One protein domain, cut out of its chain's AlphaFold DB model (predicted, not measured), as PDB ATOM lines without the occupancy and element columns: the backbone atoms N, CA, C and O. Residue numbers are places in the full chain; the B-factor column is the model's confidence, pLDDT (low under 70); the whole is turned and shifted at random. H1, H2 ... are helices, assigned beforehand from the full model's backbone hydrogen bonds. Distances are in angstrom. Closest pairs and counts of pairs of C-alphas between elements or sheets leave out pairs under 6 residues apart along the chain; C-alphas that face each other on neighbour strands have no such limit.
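Overview. This is residues 52 to 62 and 108 to 162 of the 566 residues of a protein of Lasallia pustulata (UniProt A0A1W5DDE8). A long helix, H3, begins near the middle of a shorter one, H2, and runs away from it at a steep angle, so that the two make an open, loosely joined frame; the far end, residues 152 to 162, sticks out. A small separate piece, residues 52 to 62 with the short helix H1, lies off the first half of H3. The printed part has 66 residues, with three named helices in the order H1, H2, H3 and no named strand; the class is all helix. The whole is loose, with a radius of gyration of the C-alphas of 14.5 A, and elongated, spanning 45 by 28 by 22 A.

Arrangement. H1, residues 54 to 57, touches no helix. H2, residues 116 to 131, is apart from H1. H3, residues 139 to 159, is apart from H1, but only just, the closest C-alphas being 8.1 A apart. H2 and H3 are close but not clearly touching, with 2 pairs of C-alphas within 8 A; the closest are those of Leu 122 and Pro 139, 7.7 A apart. They run opposite ways at a steep tilt of 64 degrees. In H2 and H3 every O i to N i+4 pair is within hydrogen-bond range; H1 is too short for such a pair.

Along the chain. H1 begins at C-alpha 54, (234.647, 227.086, 220.647), and is 4.9 A long from first to last C-alpha. H2 begins at C-alpha 116, (252.539, 237.005, 203.186), and is 23.0 A long. H3 is 30.3 A long and ends at C-alpha 159, (222.247, 247.508, 197.109).

Size, cuts and confidence. The C-alphas farthest apart are those of Gln 133 and Lys 162, 45.8 A. Residues 63 to 107 are not printed; C-alphas 62 and 108 stand 14.9 A apart across this cut, which the link from H1 to H2 spans. The link from H2 to H3, 7 residues, is short. The mean pLDDT of the printed part is 89.0, and no printed residue is under 70.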
ATOM      1  N   VAL A  52     241.617 227.318 218.479       71.69
ATOM      2  CA  VAL A  52     240.686 228.412 218.759       71.69
ATOM      3  C   VAL A  52     239.682 228.060 219.851       71.69
ATOM      4  O   VAL A  52     239.359 226.897 220.093       71.69
ATOM      5  N   ASP A  53     239.116 229.092 220.468       76.31
ATOM      6  CA  ASP A  53     237.965 228.945 221.348       76.31
ATOM      7  C   ASP A  53     236.732 228.458 220.565       76.31
ATOM      8  O   ASP A  53     236.511 228.824 219.407       76.31
ATOM      9  N   ARG A  54     235.868 227.681 221.225       75.81
ATOM     10  CA  ARG A  54     234.647 227.086 220.647       75.81
ATOM     11  C   ARG A  54     233.696 228.084 219.964       75.81
ATOM     12  O   ARG A  54     232.898 227.703 219.116       75.81
ATOM     13  N   THR A  55     233.757 229.368 220.310       74.12
ATOM     14  CA  THR A  55     233.015 230.437 219.617       74.12
ATOM     15  C   THR A  55     233.511 230.668 218.189       74.12
ATOM     16  O   THR A  55     232.697 230.891 217.298       74.12
ATOM     17  N   ILE A  56     234.826 230.577 217.981       78.75
ATOM     18  CA  ILE A  56     235.529 230.766 216.708       78.75
ATOM     19  C   ILE A  56     235.506 229.474 215.874       78.75
ATOM     20  O   ILE A  56     235.402 229.528 214.652       78.75
ATOM     21  N   ALA A  57     235.499 228.300 216.511       78.38
ATOM     22  CA  ALA A  57     235.355 227.027 215.800       78.38
ATOM     23  C   ALA A  57     234.068 226.942 214.951       78.38
ATOM     24  O   ALA A  57     234.075 226.383 213.856       78.38
ATOM     25  N   ASN A  58     232.978 227.577 215.403       78.62
ATOM     26  CA  ASN A  58     231.706 227.617 214.668       78.62
ATOM     27  C   ASN A  58     231.783 228.316 213.297       78.62
ATOM     28  O   ASN A  58     230.869 228.134 212.500       78.62
ATOM     29  N   VAL A  59     232.832 229.105 213.016       78.31
ATOM     30  CA  VAL A  59     233.050 229.747 211.701       78.31
ATOM     31  C   VAL A  59     234.116 229.033 210.852       78.31
ATOM     32  O   VAL A  59     234.576 229.574 209.851       78.31
ATOM     33  N   GLY A  60     234.479 227.794 211.205       74.44
ATOM     34  CA  GLY A  60     235.276 226.890 210.360       74.44
ATOM     35  C   GLY A  60     236.681 226.552 210.869       74.44
ATOM     36  O   GLY A  60     237.363 225.746 210.242       74.44
ATOM     37  N   TYR A  61     237.108 227.125 211.997       81.81
ATOM     38  CA  TYR A  61     238.404 226.829 212.616       81.81
ATOM     39  C   TYR A  61     238.383 225.574 213.490       81.81
ATOM     40  O   TYR A  61     237.339 225.071 213.904       81.81
ATOM     41  N   GLN A  62     239.577 225.093 213.820       77.25
ATOM     42  CA  GLN A  62     239.786 223.816 214.482       77.25
ATOM     43  C   GLN A  62     239.995 223.971 216.004       77.25
ATOM     44  O   GLN A  62     240.922 224.645 216.449       77.25
ATOM     45  N   GLY A 108     229.124 233.202 208.532       75.25
ATOM     46  CA  GLY A 108     229.162 231.935 207.835       75.25
ATOM     47  C   GLY A 108     230.430 231.168 208.195       75.25
ATOM     48  O   GLY A 108     231.043 231.403 209.247       75.25
ATOM     49  N   ARG A 109     230.868 230.305 207.285       82.81
ATOM     50  CA  ARG A 109     232.273 229.879 207.234       82.81
ATOM     51  C   ARG A 109     233.173 231.086 206.911       82.81
ATOM     52  O   ARG A 109     232.777 231.973 206.156       82.81
ATOM     53  N   VAL A 110     234.390 231.118 207.455       88.25
ATOM     54  CA  VAL A 110     235.447 232.025 206.974       88.25
ATOM     55  C   VAL A 110     235.867 231.637 205.558       88.25
ATOM     56  O   VAL A 110     235.971 230.454 205.230       88.25
ATOM     57  N   GLU A 111     236.094 232.646 204.724       88.56
ATOM     58  CA  GLU A 111     236.493 232.503 203.318       88.56
ATOM     59  C   GLU A 111     237.841 233.177 203.027       88.56
ATOM     60  O   GLU A 111     238.543 232.735 202.122       88.56
ATOM     61  N   TYR A 112     238.223 234.184 203.820       93.44
ATOM     62  CA  TYR A 112     239.518 234.855 203.725       93.44
ATOM     63  C   TYR A 112     240.669 233.997 204.271       93.44
ATOM     64  O   TYR A 112     240.524 233.354 205.311       93.44
ATOM     65  N   ASP A 113     241.820 234.053 203.603       92.62
ATOM     66  CA  ASP A 113     243.077 233.386 203.966       92.62
ATOM     67  C   ASP A 113     244.208 234.429 203.897       92.62
ATOM     68  O   ASP A 113     244.275 235.191 202.931       92.62
ATOM     69  N   MET A 114     245.049 234.525 204.931       95.06
ATOM     70  CA  MET A 114     246.040 235.606 205.051       95.06
ATOM     71  C   MET A 114     247.286 235.361 204.195       95.06
ATOM     72  O   MET A 114     248.018 234.390 204.403       95.06
ATOM     73  N   ASP A 115     247.612 236.309 203.315       97.00
ATOM     74  CA  ASP A 115     248.818 236.232 202.489       97.00
ATOM     75  C   ASP A 115     250.102 236.664 203.245       97.00
ATOM     76  O   ASP A 115     250.097 237.009 204.432       97.00
ATOM     77  N   GLU A 116     251.257 236.626 202.571       95.62
ATOM     78  CA  GLU A 116     252.539 237.005 203.186       95.62
ATOM     79  C   GLU A 116     252.618 238.507 203.547       95.62
ATOM     80  O   GLU A 116     253.407 238.892 204.417       95.62
ATOM     81  N   GLN A 117     251.835 239.368 202.890       97.50
ATOM     82  CA  GLN A 117     251.756 240.800 203.173       97.50
ATOM     83  C   GLN A 117     250.870 241.069 204.398       97.50
ATOM     84  O   GLN A 117     251.294 241.824 205.279       97.50
ATOM     85  N   ASP A 118     249.710 240.420 204.504       97.44
ATOM     86  CA  ASP A 118     248.826 240.515 205.672       97.44
ATOM     87  C   ASP A 118     249.495 239.981 206.936       97.44
ATOM     88  O   ASP A 118     249.423 240.616 207.989       97.44
ATOM     89  N   ASN A 119     250.206 238.851 206.839       94.44
ATOM     90  CA  ASN A 119     250.963 238.299 207.963       94.44
ATOM     91  C   ASN A 119     252.008 239.304 208.482       94.44
ATOM     92  O   ASN A 119     252.017 239.624 209.673       94.44
ATOM     93  N   LYS A 120     252.820 239.896 207.594       96.19
ATOM     94  CA  LYS A 120     253.805 240.937 207.961       96.19
ATOM     95  C   LYS A 120     253.145 242.198 208.527       96.19
ATOM     96  O   LYS A 120     253.686 242.814 209.448       96.19
ATOM     97  N   TRP A 121     251.991 242.596 207.990       97.25
ATOM     98  CA  TRP A 121     251.227 243.735 208.500       97.25
ATOM     99  C   TRP A 121     250.699 243.464 209.914       97.25
ATOM    100  O   TRP A 121     250.876 244.299 210.805       97.25
ATOM    101  N   LEU A 122     250.121 242.283 210.148       96.31
ATOM    102  CA  LEU A 122     249.558 241.892 211.438       96.31
ATOM    103  C   LEU A 122     250.650 241.708 212.504       96.31
ATOM    104  O   LEU A 122     250.453 242.121 213.647       96.31
ATOM    105  N   GLU A 123     251.818 241.167 212.141       95.06
ATOM    106  CA  GLU A 123     253.003 241.121 213.010       95.06
ATOM    107  C   GLU A 123     253.453 242.525 213.439       95.06
ATOM    108  O   GLU A 123     253.597 242.793 214.637       95.06
ATOM    109  N   ALA A 124     253.634 243.442 212.481       96.81
ATOM    110  CA  ALA A 124     254.055 244.814 212.755       96.81
ATOM    111  C   ALA A 124     253.021 245.574 213.607       96.81
ATOM    112  O   ALA A 124     253.384 246.250 214.576       96.81
ATOM    113  N   TYR A 125     251.732 245.413 213.302       96.62
ATOM    114  CA  TYR A 125     250.645 246.008 214.074       96.62
ATOM    115  C   TYR A 125     250.597 245.445 215.502       96.62
ATOM    116  O   TYR A 125     250.543 246.206 216.469       96.62
ATOM    117  N   ASN A 126     250.715 244.126 215.676       96.19
ATOM    118  CA  ASN A 126     250.754 243.493 216.997       96.19
ATOM    119  C   ASN A 126     251.997 243.879 217.817       96.19
ATOM    120  O   ASN A 126     251.899 243.991 219.041       96.19
ATOM    121  N   ALA A 127     253.143 244.142 217.180       95.69
ATOM    122  CA  ALA A 127     254.316 244.697 217.860       95.69
ATOM    123  C   ALA A 127     254.041 246.106 218.427       95.69
ATOM    124  O   ALA A 127     254.442 246.404 219.559       95.69
ATOM    125  N   GLN A 128     253.282 246.940 217.703       95.69
ATOM    126  CA  GLN A 128     252.781 248.212 218.232       95.69
ATOM    127  C   GLN A 128     251.785 247.984 219.383       95.69
ATOM    128  O   GLN A 128     252.012 248.511 220.474       95.69
ATOM    129  N   ARG A 129     250.748 247.145 219.211       95.12
ATOM    130  CA  ARG A 129     249.748 246.876 220.274       95.12
ATOM    131  C   ARG A 129     250.395 246.400 221.577       95.12
ATOM    132  O   ARG A 129     250.039 246.863 222.656       95.12
ATOM    133  N   LYS A 130     251.402 245.528 221.476       94.75
ATOM    134  CA  LYS A 130     252.180 245.024 222.617       94.75
ATOM    135  C   LYS A 130     252.978 246.125 223.325       94.75
ATOM    136  O   LYS A 130     253.147 246.061 224.540       94.75
ATOM    137  N   THR A 131     253.437 247.140 222.591       95.25
ATOM    138  CA  THR A 131     254.083 248.341 223.154       95.25
ATOM    139  C   THR A 131     253.067 249.226 223.885       95.25
ATOM    140  O   THR A 131     253.364 249.753 224.954       95.25
ATOM    141  N   GLU A 132     251.841 249.308 223.366       95.75
ATOM    142  CA  GLU A 132     250.683 249.972 223.991       95.75
ATOM    143  C   GLU A 132     250.058 249.159 225.153       95.75
ATOM    144  O   GLU A 132     249.086 249.599 225.760       95.75
ATOM    145  N   GLN A 133     250.619 247.987 225.485       93.44
ATOM    146  CA  GLN A 133     250.115 247.020 226.477       93.44
ATOM    147  C   GLN A 133     248.708 246.459 226.175       93.44
ATOM    148  O   GLN A 133     248.013 245.979 227.071       93.44
ATOM    149  N   VAL A 134     248.302 246.470 224.903       94.19
ATOM    150  CA  VAL A 134     247.034 245.916 224.408       94.19
ATOM    151  C   VAL A 134     247.243 244.498 223.859       94.19
ATOM    152  O   VAL A 134     248.311 244.161 223.343       94.19
ATOM    153  N   GLU A 135     246.215 243.653 223.959       90.69
ATOM    154  CA  GLU A 135     246.232 242.276 223.454       90.69
ATOM    155  C   GLU A 135     246.484 242.203 221.932       90.69
ATOM    156  O   GLU A 135     245.942 242.982 221.139       90.69
ATOM    157  N   ALA A 136     247.311 241.237 221.524       91.19
ATOM    158  CA  ALA A 136     247.614 240.964 220.124       91.19
ATOM    159  C   ALA A 136     246.439 240.265 219.419       91.19
ATOM    160  O   ALA A 136     245.808 239.361 219.966       91.19
ATOM    161  N   ILE A 137     246.164 240.661 218.179       91.69
ATOM    162  CA  ILE A 137     245.142 240.050 217.327       91.69
ATOM    163  C   ILE A 137     245.679 238.710 216.800       91.69
ATOM    164  O   ILE A 137     246.710 238.684 216.130       91.69
ATOM    165  N   LYS A 138     244.980 237.604 217.091       90.75
ATOM    166  CA  LYS A 138     245.254 236.279 216.500       90.75
ATOM    167  C   LYS A 138     244.908 236.300 214.991       90.75
ATOM    168  O   LYS A 138     243.879 236.898 214.675       90.75
ATOM    169  N   PRO A 139     245.649 235.617 214.091       90.00
ATOM    170  CA  PRO A 139     245.354 235.578 212.646       90.00
ATOM    171  C   PRO A 139     243.889 235.262 212.315       90.00
ATOM    172  O   PRO A 139     243.219 236.059 211.666       90.00
ATOM    173  N   ALA A 140     243.329 234.224 212.946       88.88
ATOM    174  CA  ALA A 140     241.913 233.869 212.827       88.88
ATOM    175  C   ALA A 140     240.942 235.041 213.084       88.88
ATOM    176  O   ALA A 140     239.904 235.156 212.445       88.88
ATOM    177  N   VAL A 141     241.254 235.959 214.007       90.12
ATOM    178  CA  VAL A 141     240.395 237.123 214.291       90.12
ATOM    179  C   VAL A 141     240.484 238.175 213.179       90.12
ATOM    180  O   VAL A 141     239.494 238.860 212.913       90.12
ATOM    181  N   PHE A 142     241.631 238.290 212.505       93.19
ATOM    182  CA  PHE A 142     241.804 239.140 211.325       93.19
ATOM    183  C   PHE A 142     241.028 238.571 210.126       93.19
ATOM    184  O   PHE A 142     240.170 239.264 209.587       93.19
ATOM    185  N   GLU A 143     241.215 237.292 209.800       92.81
ATOM    186  CA  GLU A 143     240.528 236.563 208.714       92.81
ATOM    187  C   GLU A 143     238.988 236.599 208.844       92.81
ATOM    188  O   GLU A 143     238.271 236.909 207.885       92.81
ATOM    189  N   ILE A 144     238.462 236.384 210.059       90.50
ATOM    190  CA  ILE A 144     237.034 236.556 210.398       90.50
ATOM    191  C   ILE A 144     236.557 237.983 210.123       90.50
ATOM    192  O   ILE A 144     235.441 238.196 209.641       90.50
ATOM    193  N   THR A 145     237.374 238.973 210.482       92.69
ATOM    194  CA  THR A 145     237.030 240.389 210.323       92.69
ATOM    195  C   THR A 145     237.058 240.791 208.852       92.69
ATOM    196  O   THR A 145     236.155 241.502 208.413       92.69
ATOM    197  N   MET A 146     238.019 240.286 208.078       95.06
ATOM    198  CA  MET A 146     238.117 240.567 206.651       95.06
ATOM    199  C   MET A 146     236.979 239.901 205.865       95.06
ATOM    200  O   MET A 146     236.268 240.596 205.142       95.06
ATOM    201  N   THR A 147     236.666 238.628 206.147       92.44
ATOM    202  CA  THR A 147     235.492 237.937 205.565       92.44
ATOM    203  C   THR A 147     234.189 238.714 205.826       92.44
ATOM    204  O   THR A 147     233.346 238.848 204.938       92.44
ATOM    205  N   LYS A 148     234.004 239.287 207.030       91.00
ATOM    206  CA  LYS A 148     232.849 240.163 207.320       91.00
ATOM    207  C   LYS A 148     232.829 241.421 206.449       91.00
ATOM    208  O   LYS A 148     231.761 241.800 205.970       91.00
ATOM    209  N   ILE A 149     233.977 242.082 206.290       92.94
ATOM    210  CA  ILE A 149     234.104 243.311 205.493       92.94
ATOM    211  C   ILE A 149     233.763 243.023 204.029       92.94
ATOM    212  O   ILE A 149     233.010 243.786 203.428       92.94
ATOM    213  N   GLU A 150     234.239 241.910 203.478       91.06
ATOM    214  CA  GLU A 150     233.967 241.499 202.096       91.06
ATOM    215  C   GLU A 150     232.493 241.145 201.872       91.06
ATOM    216  O   GLU A 150     231.883 241.638 200.917       91.06
ATOM    217  N   LYS A 151     231.881 240.365 202.775       88.00
ATOM    218  CA  LYS A 151     230.455 240.006 202.682       88.00
ATOM    219  C   LYS A 151     229.544 241.237 202.780       88.00
ATOM    220  O   LYS A 151     228.633 241.378 201.961       88.00
ATOM    221  N   GLU A 152     229.814 242.174 203.694       89.19
ATOM    222  CA  GLU A 152     229.055 243.435 203.770       89.19
ATOM    223  C   GLU A 152     229.352 244.384 202.597       89.19
ATOM    224  O   GLU A 152     228.435 245.042 202.106       89.19
ATOM    225  N   TRP A 153     230.588 244.432 202.086       90.31
ATOM    226  CA  TRP A 153     230.930 245.217 200.893       90.31
ATOM    227  C   TRP A 153     230.179 244.715 199.653       90.31
ATOM    228  O   TRP A 153     229.537 245.500 198.956       90.31
ATOM    229  N   HIS A 154     230.179 243.403 199.415       86.50
ATOM    230  CA  HIS A 154     229.432 242.768 198.328       86.50
ATOM    231  C   HIS A 154     227.913 242.970 198.484       86.50
ATOM    232  O   HIS A 154     227.214 243.275 197.511       86.50
ATOM    233  N   ALA A 155     227.391 242.876 199.711       86.31
ATOM    234  CA  ALA A 155     225.991 243.173 200.001       86.31
ATOM    235  C   ALA A 155     225.646 244.664 199.806       86.31
ATOM    236  O   ALA A 155     224.529 244.983 199.396       86.31
ATOM    237  N   LEU A 156     226.583 245.583 200.056       87.25
ATOM    238  CA  LEU A 156     226.439 247.012 199.770       87.25
ATOM    239  C   LEU A 156     226.473 247.288 198.259       87.25
ATOM    240  O   LEU A 156     225.602 247.998 197.762       87.25
ATOM    241  N   GLU A 157     227.400 246.684 197.511       87.56
ATOM    242  CA  GLU A 157     227.487 246.823 196.050       87.56
ATOM    243  C   GLU A 157     226.216 246.314 195.348       87.56
ATOM    244  O   GLU A 157     225.694 246.984 194.456       87.56
ATOM    245  N   LYS A 158     225.642 245.191 195.812       86.81
ATOM    246  CA  LYS A 158     224.321 244.702 195.367       86.81
ATOM    247  C   LYS A 158     223.175 245.696 195.644       86.81
ATOM    248  O   LYS A 158     222.181 245.677 194.920       86.81
ATOM    249  N   ARG A 159     223.280 246.535 196.685       85.25
ATOM    250  CA  ARG A 159     222.247 247.508 197.109       85.25
ATOM    251  C   ARG A 159     222.404 248.893 196.471       85.25
ATOM    252  O   ARG A 159     221.417 249.621 196.389       85.25
ATOM    253  N   ILE A 160     223.606 249.275 196.034       85.06
ATOM    254  CA  ILE A 160     223.846 250.551 195.346       85.06
ATOM    255  C   ILE A 160     223.157 250.513 193.968       85.06
ATOM    256  O   ILE A 160     223.484 249.654 193.144       85.06
ATOM    257  N   PRO A 161     222.226 251.440 193.659       81.38
ATOM    258  CA  PRO A 161     221.607 251.496 192.340       81.38
ATOM    259  C   PRO A 161     222.669 251.760 191.270       81.38
ATOM    260  O   PRO A 161     223.312 252.812 191.264       81.38
ATOM    261  N   LYS A 162     222.854 250.806 190.350       77.81
ATOM    262  CA  LYS A 162     223.807 250.958 189.242       77.81
ATOM    263  C   LYS A 162     223.435 252.211 188.434       77.81
ATOM    264  O   LYS A 162     222.261 252.358 188.080       77.81
TER     265      LYS A 162